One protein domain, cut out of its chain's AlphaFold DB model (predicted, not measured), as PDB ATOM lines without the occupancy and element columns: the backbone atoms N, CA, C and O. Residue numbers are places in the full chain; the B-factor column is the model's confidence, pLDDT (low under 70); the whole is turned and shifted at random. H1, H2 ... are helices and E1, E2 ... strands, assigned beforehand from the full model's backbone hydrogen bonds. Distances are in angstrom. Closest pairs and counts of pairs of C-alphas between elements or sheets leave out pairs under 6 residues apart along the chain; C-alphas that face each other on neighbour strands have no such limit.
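Overview. This is residues 17 to 84 of the 93 residues of an uncharacterized protein of Microbacterium sp. H83 (UniProt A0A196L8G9). An antiparallel sheet, E4 E3 E2 E1 E5, curls like part of a barrel, folded back at E2; residues 68 to 84, with helix H1, stick out. The 68 printed residues hold five named strands, then H1: a mixed class. It is only just loose, close to extended, with a 16.4 A radius of gyration of the C-alphas, spanning 49 by 24 by 22 A.

Arrangement. E1, residues 17 to 22, E2, 28 to 40, E3, 44 to 49, and E4, 54 to 56, are a meander, consecutive strands being antiparallel neighbours; N 20 and O 29 are within hydrogen-bond range at 2.8 A. E5, 60 to 64, is antiparallel to E1, N 19 and O 63 at 2.8 A. H1, 72 to 83, is not on the sheet; every O i to N i+4 pair in it is within range.

Along the chain. C-alpha 17 begins E1 at (-25.830, 45.499, 27.997); C-alpha 83 ends H1 at (-24.913, 75.067, 20.519).

Size, cuts and confidence. The printed part has no cut or long link; pLDDT is under 70 at residues 66 to 72.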
ATOM      1  N   ARG A  17     -25.933  45.492  26.541       92.56
ATOM      2  CA  ARG A  17     -25.830  45.499  27.997       92.56
ATOM      3  C   ARG A  17     -27.012  46.276  28.561       92.56
ATOM      4  O   ARG A  17     -27.300  47.396  28.133       92.56
ATOM      5  N   ILE A  18     -27.723  45.669  29.502       92.12
ATOM      6  CA  ILE A  18     -28.927  46.252  30.091       92.12
ATOM      7  C   ILE A  18     -28.919  46.093  31.609       92.12
ATOM      8  O   ILE A  18     -28.377  45.127  32.152       92.12
ATOM      9  N   LEU A  19     -29.551  47.042  32.294       93.19
ATOM     10  CA  LEU A  19     -29.878  46.949  33.706       93.19
ATOM     11  C   LEU A  19     -31.291  46.388  33.816       93.19
ATOM     12  O   LEU A  19     -32.242  46.991  33.316       93.19
ATOM     13  N   ILE A  20     -31.426  45.242  34.473       93.44
ATOM     14  CA  ILE A  20     -32.720  44.664  34.818       93.44
ATOM     15  C   ILE A  20     -33.000  44.870  36.300       93.44
ATOM     16  O   ILE A  20     -32.086  44.814  37.125       93.44
ATOM     17  N   ARG A  21     -34.269  45.077  36.637       94.50
ATOM     18  CA  ARG A  21     -34.752  45.168  38.013       94.50
ATOM     19  C   ARG A  21     -35.875  44.168  38.216       94.50
ATOM     20  O   ARG A  21     -36.886  44.221  37.526       94.50
ATOM     21  N   GLU A  22     -35.701  43.259  39.163       93.69
ATOM     22  CA  GLU A  22     -36.753  42.325  39.556       93.69
ATOM     23  C   GLU A  22     -37.861  43.072  40.297       93.69
ATOM     24  O   GLU A  22     -37.596  43.790  41.262       93.69
ATOM     25  N   ARG A  23     -39.112  42.904  39.865       91.88
ATOM     26  CA  ARG A  23     -40.239  43.660  40.428       91.88
ATOM     27  C   ARG A  23     -40.573  43.257  41.861       91.88
ATOM     28  O   ARG A  23     -40.905  44.119  42.667       91.88
ATOM     29  N   LEU A  24     -40.445  41.969  42.188       90.69
ATOM     30  CA  LEU A  24     -40.781  41.445  43.517       90.69
ATOM     31  C   LEU A  24     -39.773  41.858  44.593       90.69
ATOM     32  O   LEU A  24     -40.159  42.156  45.718       90.69
ATOM     33  N   THR A  25     -38.484  41.859  44.260       93.75
ATOM     34  CA  THR A  25     -37.403  42.059  45.239       93.75
ATOM     35  C   THR A  25     -36.719  43.416  45.108       93.75
ATOM     36  O   THR A  25     -35.869  43.752  45.930       93.75
ATOM     37  N   ALA A  26     -37.044  44.184  44.063       91.50
ATOM     38  CA  ALA A  26     -36.317  45.377  43.640       91.50
ATOM     39  C   ALA A  26     -34.818  45.143  43.376       91.50
ATOM     40  O   ALA A  26     -34.055  46.104  43.294       91.50
ATOM     41  N   ARG A  27     -34.381  43.885  43.221       92.94
ATOM     42  CA  ARG A  27     -32.982  43.555  42.961       92.94
ATOM     43  C   ARG A  27     -32.589  43.970  41.553       92.94
ATOM     44  O   ARG A  27     -33.228  43.567  40.583       92.94
ATOM     45  N   GLU A  28     -31.486  44.700  41.450       93.44
ATOM     46  CA  GLU A  28     -30.926  45.134  40.175       93.44
ATOM     47  C   GLU A  28     -29.728  44.277  39.758       93.44
ATOM     48  O   GLU A  28     -28.904  43.867  40.581       93.44
ATOM     49  N   LEU A  29     -29.650  43.976  38.465       92.75
ATOM     50  CA  LEU A  29     -28.593  43.174  37.860       92.75
ATOM     51  C   LEU A  29     -28.265  43.740  36.479       92.75
ATOM     52  O   LEU A  29     -29.159  44.017  35.684       92.75
ATOM     53  N   THR A  30     -26.981  43.870  36.166       93.88
ATOM     54  CA  THR A  30     -26.542  44.146  34.795       93.88
ATOM     55  C   THR A  30     -26.328  42.833  34.060       93.88
ATOM     56  O   THR A  30     -25.670  41.936  34.589       93.88
ATOM     57  N   VAL A  31     -26.879  42.725  32.857       94.44
ATOM     58  CA  VAL A  31     -26.826  41.511  32.037       94.44
ATOM     59  C   VAL A  31     -26.491  41.845  30.590       94.44
ATOM     60  O   VAL A  31     -26.746  42.962  30.137       94.44
ATOM     61  N   THR A  32     -25.933  40.872  29.870       95.31
ATOM     62  CA  THR A  32     -25.719  40.974  28.421       95.31
ATOM     63  C   THR A  32     -26.733  40.106  27.694       95.31
ATOM     64  O   THR A  32     -26.871  38.924  27.997       95.31
ATOM     65  N   VAL A  33     -27.435  40.670  26.717       95.06
ATOM     66  CA  VAL A  33     -28.452  39.952  25.943       95.06
ATOM     67  C   VAL A  33     -27.778  38.956  25.001       95.06
ATOM     68  O   VAL A  33     -27.067  39.347  24.076       95.06
ATOM     69  N   THR A  34     -28.025  37.660  25.178       97.06
ATOM     70  CA  THR A  34     -27.530  36.614  24.267       97.06
ATOM     71  C   THR A  34     -28.559  36.239  23.205       97.06
ATOM     72  O   THR A  34     -28.184  35.954  22.066       97.06
ATOM     73  N   ALA A  35     -29.847  36.304  23.542       96.62
ATOM     74  CA  ALA A  35     -30.954  36.084  22.619       96.62
ATOM     75  C   ALA A  35     -32.194  36.881  23.041       96.62
ATOM     76  O   ALA A  35     -32.396  37.150  24.224       96.62
ATOM     77  N   THR A  36     -33.044  37.222  22.073       95.50
ATOM     78  CA  THR A  36     -34.376  37.783  22.319       95.50
ATOM     79  C   THR A  36     -35.430  36.690  22.200       95.50
ATOM     80  O   THR A  36     -35.296  35.756  21.409       95.50
ATOM     81  N   LEU A  37     -36.481  36.798  23.007       93.88
ATOM     82  CA  LEU A  37     -37.594  35.859  23.039       93.88
ATOM     83  C   LEU A  37     -38.875  36.576  22.602       93.88
ATOM     84  O   LEU A  37     -39.128  37.699  23.057       93.88
ATOM     85  N   PRO A  38     -39.707  35.941  21.756       92.19
ATOM     86  CA  PRO A  38     -41.009  36.489  21.412       92.19
ATOM     87  C   PRO A  38     -41.895  36.596  22.663       92.19
ATOM     88  O   PRO A  38     -41.649  35.898  23.660       92.19
ATOM     89  N   PRO A  39     -42.919  37.461  22.636       89.94
ATOM     90  CA  PRO A  39     -43.849  37.586  23.744       89.94
ATOM     91  C   PRO A  39     -44.622  36.286  23.982       89.94
ATOM     92  O   PRO A  39     -45.085  35.650  23.036       89.94
ATOM     93  N   THR A  40     -44.784  35.931  25.255       91.38
ATOM     94  CA  THR A  40     -45.642  34.828  25.710       91.38
ATOM     95  C   THR A  40     -46.856  35.405  26.437       91.38
ATOM     96  O   THR A  40     -46.747  36.449  27.087       91.38
ATOM     97  N   GLU A  41     -48.013  34.747  26.338       89.69
ATOM     98  CA  GLU A  41     -49.212  35.131  27.091       89.69
ATOM     99  C   GLU A  41     -48.911  35.208  28.596       89.69
ATOM    100  O   GLU A  41     -48.228  34.350  29.151       89.69
ATOM    101  N   GLY A  42     -49.357  36.282  29.248       87.56
ATOM    102  CA  GLY A  42     -49.106  36.531  30.670       87.56
ATOM    103  C   GLY A  42     -47.696  37.032  31.007       87.56
ATOM    104  O   GLY A  42     -47.567  37.827  31.930       87.56
ATOM    105  N   GLU A  43     -46.657  36.659  30.253       88.25
ATOM    106  CA  GLU A  43     -45.257  37.005  30.570       88.25
ATOM    107  C   GLU A  43     -44.688  38.189  29.771       88.25
ATOM    108  O   GLU A  43     -43.763  38.871  30.223       88.25
ATOM    109  N   GLY A  44     -45.209  38.422  28.565       89.94
ATOM    110  CA  GLY A  44     -44.693  39.434  27.650       89.94
ATOM    111  C   GLY A  44     -43.358  39.051  26.983       89.94
ATOM    112  O   GLY A  44     -42.951  37.880  26.995       89.94
ATOM    113  N   PRO A  45     -42.688  40.016  26.322       93.00
ATOM    114  CA  PRO A  45     -41.401  39.792  25.665       93.00
ATOM    115  C   PRO A  45     -40.308  39.427  26.676       93.00
ATOM    116  O   PRO A  45     -40.429  39.677  27.879       93.00
ATOM    117  N   GLY A  46     -39.222  38.829  26.189       94.31
ATOM    118  CA  GLY A  46     -38.110  38.452  27.052       94.31
ATOM    119  C   GLY A  46     -36.774  38.353  26.343       94.31
ATOM    120  O   GLY A  46     -36.656  38.603  25.144       94.31
ATOM    121  N   ILE A  47     -35.770  37.967  27.117       96.56
ATOM    122  CA  ILE A  47     -34.407  37.713  26.663       96.56
ATOM    123  C   ILE A  47     -33.812  36.507  27.391       96.56
ATOM    124  O   ILE A  47     -34.318  36.070  28.428       96.56
ATOM    125  N   ILE A  48     -32.690  36.028  26.866       96.69
ATOM    126  CA  ILE A  48     -31.738  35.180  27.580       96.69
ATOM    127  C   ILE A  48     -30.487  36.020  27.850       96.69
ATOM    128  O   ILE A  48     -30.047  36.760  26.964       96.69
ATOM    129  N   ASP A  49     -29.933  35.940  29.061       96.19
ATOM    130  CA  ASP A  49     -28.680  36.620  29.401       96.19
ATOM    131  C   ASP A  49     -27.415  35.781  29.133       96.19
ATOM    132  O   ASP A  49     -27.469  34.647  28.652       96.19
ATOM    133  N   ASP A  50     -26.251  36.349  29.449       94.56
ATOM    134  CA  ASP A  50     -24.929  35.719  29.377       94.56
ATOM    135  C   ASP A  50     -24.744  34.536  30.336       94.56
ATOM    136  O   ASP A  50     -23.836  33.727  30.154       94.56
ATOM    137  N   ARG A  51     -25.631  34.392  31.324       95.25
ATOM    138  CA  ARG A  51     -25.651  33.282  32.283       95.25
ATOM    139  C   ARG A  51     -26.705  32.227  31.937       95.25
ATOM    140  O   ARG A  51     -26.913  31.306  32.722       95.25
ATOM    141  N   GLY A  52     -27.382  32.361  30.796       95.38
ATOM    142  CA  GLY A  52     -28.449  31.457  30.363       95.38
ATOM    143  C   GLY A  52     -29.772  31.633  31.117       95.38
ATOM    144  O   GLY A  52     -30.654  30.783  31.007       95.38
ATOM    145  N   ARG A  53     -29.942  32.711  31.890       95.69
ATOM    146  CA  ARG A  53     -31.191  33.000  32.606       95.69
ATOM    147  C   ARG A  53     -32.219  33.580  31.648       95.69
ATOM    148  O   ARG A  53     -31.910  34.461  30.851       95.69
ATOM    149  N   THR A  54     -33.456  33.114  31.780       96.19
ATOM    150  CA  THR A  54     -34.604  33.684  31.068       96.19
ATOM    151  C   THR A  54     -35.151  34.869  31.854       96.19
ATOM    152  O   THR A  54     -35.470  34.736  33.033       96.19
ATOM    153  N   ILE A  55     -35.265  36.025  31.203       95.12
ATOM    154  CA  ILE A  55     -35.746  37.272  31.805       95.12
ATOM    155  C   ILE A  55     -36.949  37.747  30.988       95.12
ATOM    156  O   ILE A  55     -36.845  37.930  29.774       95.12
ATOM    157  N   ARG A  56     -38.093  37.944  31.648       94.81
ATOM    158  CA  ARG A  56     -39.374  38.319  31.023       94.81
ATOM    159  C   ARG A  56     -39.917  39.617  31.605       94.81
ATOM    160  O   ARG A  56     -39.821  39.836  32.813       94.81
ATOM    161  N   HIS A  57     -40.552  40.421  30.757       92.25
ATOM    162  CA  HIS A  57     -41.133  41.719  31.120       92.25
ATOM    163  C   HIS A  57     -42.138  41.663  32.272       92.25
ATOM    164  O   HIS A  57     -42.230  42.595  33.064       92.25
ATOM    165  N   HIS A  58     -42.884  40.569  32.412       91.81
ATOM    166  CA  HIS A  58     -43.822  40.441  33.522       91.81
ATOM    167  C   HIS A  58     -43.140  40.513  34.893       91.81
ATOM    168  O   HIS A  58     -43.649  41.172  35.803       91.81
ATOM    169  N   PHE A  59     -41.974  39.873  35.030       92.31
ATOM    170  CA  PHE A  59     -41.247  39.749  36.297       92.31
ATOM    171  C   PHE A  59     -40.166  40.819  36.482       92.31
ATOM    172  O   PHE A  59     -39.785  41.126  37.614       92.31
ATOM    173  N   TYR A  60     -39.678  41.390  35.383       93.19
ATOM    174  CA  TYR A  60     -38.559  42.322  35.378       93.19
ATOM    175  C   TYR A  60     -38.924  43.613  34.656       93.19
ATOM    176  O   TYR A  60     -39.617  43.604  33.644       93.19
ATOM    177  N   ASP A  61     -38.373  44.721  35.133       92.19
ATOM    178  CA  ASP A  61     -38.201  45.925  34.329       92.19
ATOM    179  C   ASP A  61     -36.799  45.927  33.728       92.19
ATOM    180  O   ASP A  61     -35.869  45.343  34.288       92.19
ATOM    181  N   ALA A  62     -36.633  46.594  32.592       90.81
ATOM    182  CA  ALA A  62     -35.342  46.697  31.936       90.81
ATOM    183  C   ALA A  62     -35.091  48.106  31.416       90.81
ATOM    184  O   ALA A  62     -35.999  48.783  30.931       90.81
ATOM    185  N   ARG A  63     -33.836  48.541  31.507       89.50
ATOM    186  CA  ARG A  63     -33.349  49.810  30.967       89.50
ATOM    187  C   ARG A  63     -32.004  49.568  30.286       89.50
ATOM    188  O   ARG A  63     -31.174  48.857  30.856       89.50
ATOM    189  N   PRO A  64     -31.755  50.129  29.093       85.12
ATOM    190  CA  PRO A  64     -30.425  50.088  28.495       85.12
ATOM    191  C   PRO A  64     -29.409  50.691  29.466       85.12
ATOM    192  O   PRO A  64     -29.672  51.752  30.040       85.12
ATOM    193  N   THR A  65     -28.264  50.037  29.675       81.31
ATOM    194  CA  THR A  65     -27.155  50.737  30.329       81.31
ATOM    195  C   THR A  65     -26.541  51.694  29.317       81.31
ATOM    196  O   THR A  65     -26.365  51.286  28.165       81.31
ATOM    197  N   PRO A  66     -26.203  52.936  29.702       65.31
ATOM    198  CA  PRO A  66     -25.392  53.777  28.838       65.31
ATOM    199  C   PRO A  66     -24.119  53.000  28.493       65.31
ATOM    200  O   PRO A  66     -23.460  52.462  29.384       65.31
ATOM    201  N   SER A  67     -23.825  52.886  27.197       62.69
ATOM    202  CA  SER A  67     -22.522  52.408  26.739       62.69
ATOM    203  C   SER A  67     -21.467  53.251  27.445       62.69
ATOM    204  O   SER A  67     -21.513  54.479  27.350       62.69
ATOM    205  N   GLU A  68     -20.551  52.626  28.187       58.22
ATOM    206  CA  GLU A  68     -19.379  53.352  28.665       58.22
ATOM    207  C   GLU A  68     -18.669  53.920  27.429       58.22
ATOM    208  O   GLU A  68     -18.457  53.211  26.443       58.22
ATOM    209  N   THR A  69     -18.362  55.218  27.491       54.50
ATOM    210  CA  THR A  69     -17.743  56.057  26.452       54.50
ATOM    211  C   THR A  69     -18.589  56.331  25.201       54.50
ATOM    212  O   THR A  69     -18.496  55.629  24.202       54.50
ATOM    213  N   LEU A  70     -19.309  57.462  25.206       55.84
ATOM    214  CA  LEU A  70     -19.115  58.384  24.081       55.84
ATOM    215  C   LEU A  70     -17.652  58.815  24.159       55.84
ATOM    216  O   LEU A  70     -17.189  59.187  25.245       55.84
ATOM    217  N   ASP A  71     -16.910  58.723  23.061       63.56
ATOM    218  CA  ASP A  71     -15.587  59.337  23.059       63.56
ATOM    219  C   ASP A  71     -15.753  60.864  23.261       63.56
ATOM    220  O   ASP A  71     -16.802  61.445  22.956       63.56
ATOM    221  N   GLN A  72     -14.744  61.528  23.829       66.62
ATOM    222  CA  GLN A  72     -14.823  62.967  24.104       66.62
ATOM    223  C   GLN A  72     -15.116  63.793  22.833       66.62
ATOM    224  O   GLN A  72     -15.836  64.782  22.910       66.62
ATOM    225  N   GLN A  73     -14.650  63.368  21.654       71.31
ATOM    226  CA  GLN A  73     -15.005  63.993  20.376       71.31
ATOM    227  C   GLN A  73     -16.480  63.819  20.011       71.31
ATOM    228  O   GLN A  73     -17.040  64.707  19.372       71.31
ATOM    229  N   GLU A  74     -17.124  62.701  20.340       73.06
ATOM    230  CA  GLU A  74     -18.563  62.532  20.106       73.06
ATOM    231  C   GLU A  74     -19.381  63.451  21.011       73.06
ATOM    232  O   GLU A  74     -20.333  64.079  20.541       73.06
ATOM    233  N   VAL A  75     -18.963  63.598  22.273       77.88
ATOM    234  CA  VAL A  75     -19.532  64.584  23.204       77.88
ATOM    235  C   VAL A  75     -19.353  66.000  22.654       77.88
ATOM    236  O   VAL A  75     -20.323  66.756  22.573       77.88
ATOM    237  N   ASP A  76     -18.144  66.339  22.204       80.69
ATOM    238  CA  ASP A  76     -17.825  67.661  21.666       80.69
ATOM    239  C   ASP A  76     -18.592  67.948  20.362       80.69
ATOM    240  O   ASP A  76     -19.086  69.060  20.165       80.69
ATOM    241  N   ARG A  77     -18.779  66.949  19.484       80.00
ATOM    242  CA  ARG A  77     -19.601  67.076  18.264       80.00
ATOM    243  C   ARG A  77     -21.069  67.315  18.588       80.00
ATOM    244  O   ARG A  77     -21.691  68.177  17.968       80.00
ATOM    245  N   LEU A  78     -21.627  66.565  19.537       79.94
ATOM    246  CA  LEU A  78     -23.007  66.743  19.994       79.94
ATOM    247  C   LEU A  78     -23.208  68.130  20.600       79.94
ATOM    248  O   LEU A  78     -24.159  68.826  20.245       79.94
ATOM    249  N   PHE A  79     -22.283  68.564  21.456       81.62
ATOM    250  CA  PHE A  79     -22.326  69.892  22.049       81.62
ATOM    251  C   PHE A  79     -22.238  70.990  20.984       81.62
ATOM    252  O   PHE A  79     -23.062  71.906  20.980       81.62
ATOM    253  N   ALA A  80     -21.304  70.878  20.035       85.06
ATOM    254  CA  ALA A  80     -21.168  71.826  18.934       85.06
ATOM    255  C   ALA A  80     -22.414  71.860  18.038       85.06
ATOM    256  O   ALA A  80     -22.805  72.929  17.587       85.06
ATOM    257  N   HIS A  81     -23.070  70.721  17.805       79.19
ATOM    258  CA  HIS A  81     -24.302  70.659  17.018       79.19
ATOM    259  C   HIS A  81     -25.483  71.348  17.716       79.19
ATOM    260  O   HIS A  81     -26.241  72.065  17.070       79.19
ATOM    261  N   ILE A  82     -25.629  71.160  19.032       83.31
ATOM    262  CA  ILE A  82     -26.728  71.740  19.824       83.31
ATOM    263  C   ILE A  82     -26.517  73.240  20.064       83.31
ATOM    264  O   ILE A  82     -27.476  74.007  20.075       83.31
ATOM    265  N   THR A  83     -25.269  73.662  20.266       82.88
ATOM    266  CA  THR A  83     -24.913  75.067  20.519       82.88
ATOM    267  C   THR A  83     -24.593  75.850  19.251       82.88
ATOM    268  O   THR A  83     -24.374  77.061  19.327       82.88
ATOM    269  N   ALA A  84     -24.587  75.189  18.088       78.25
ATOM    270  CA  ALA A  84     -24.411  75.865  16.818       78.25
ATOM    271  C   ALA A  84     -25.483  76.956  16.685       78.25
ATOM    272  O   ALA A  84     -26.673  76.678  16.862       78.25
TER     273      ALA A  84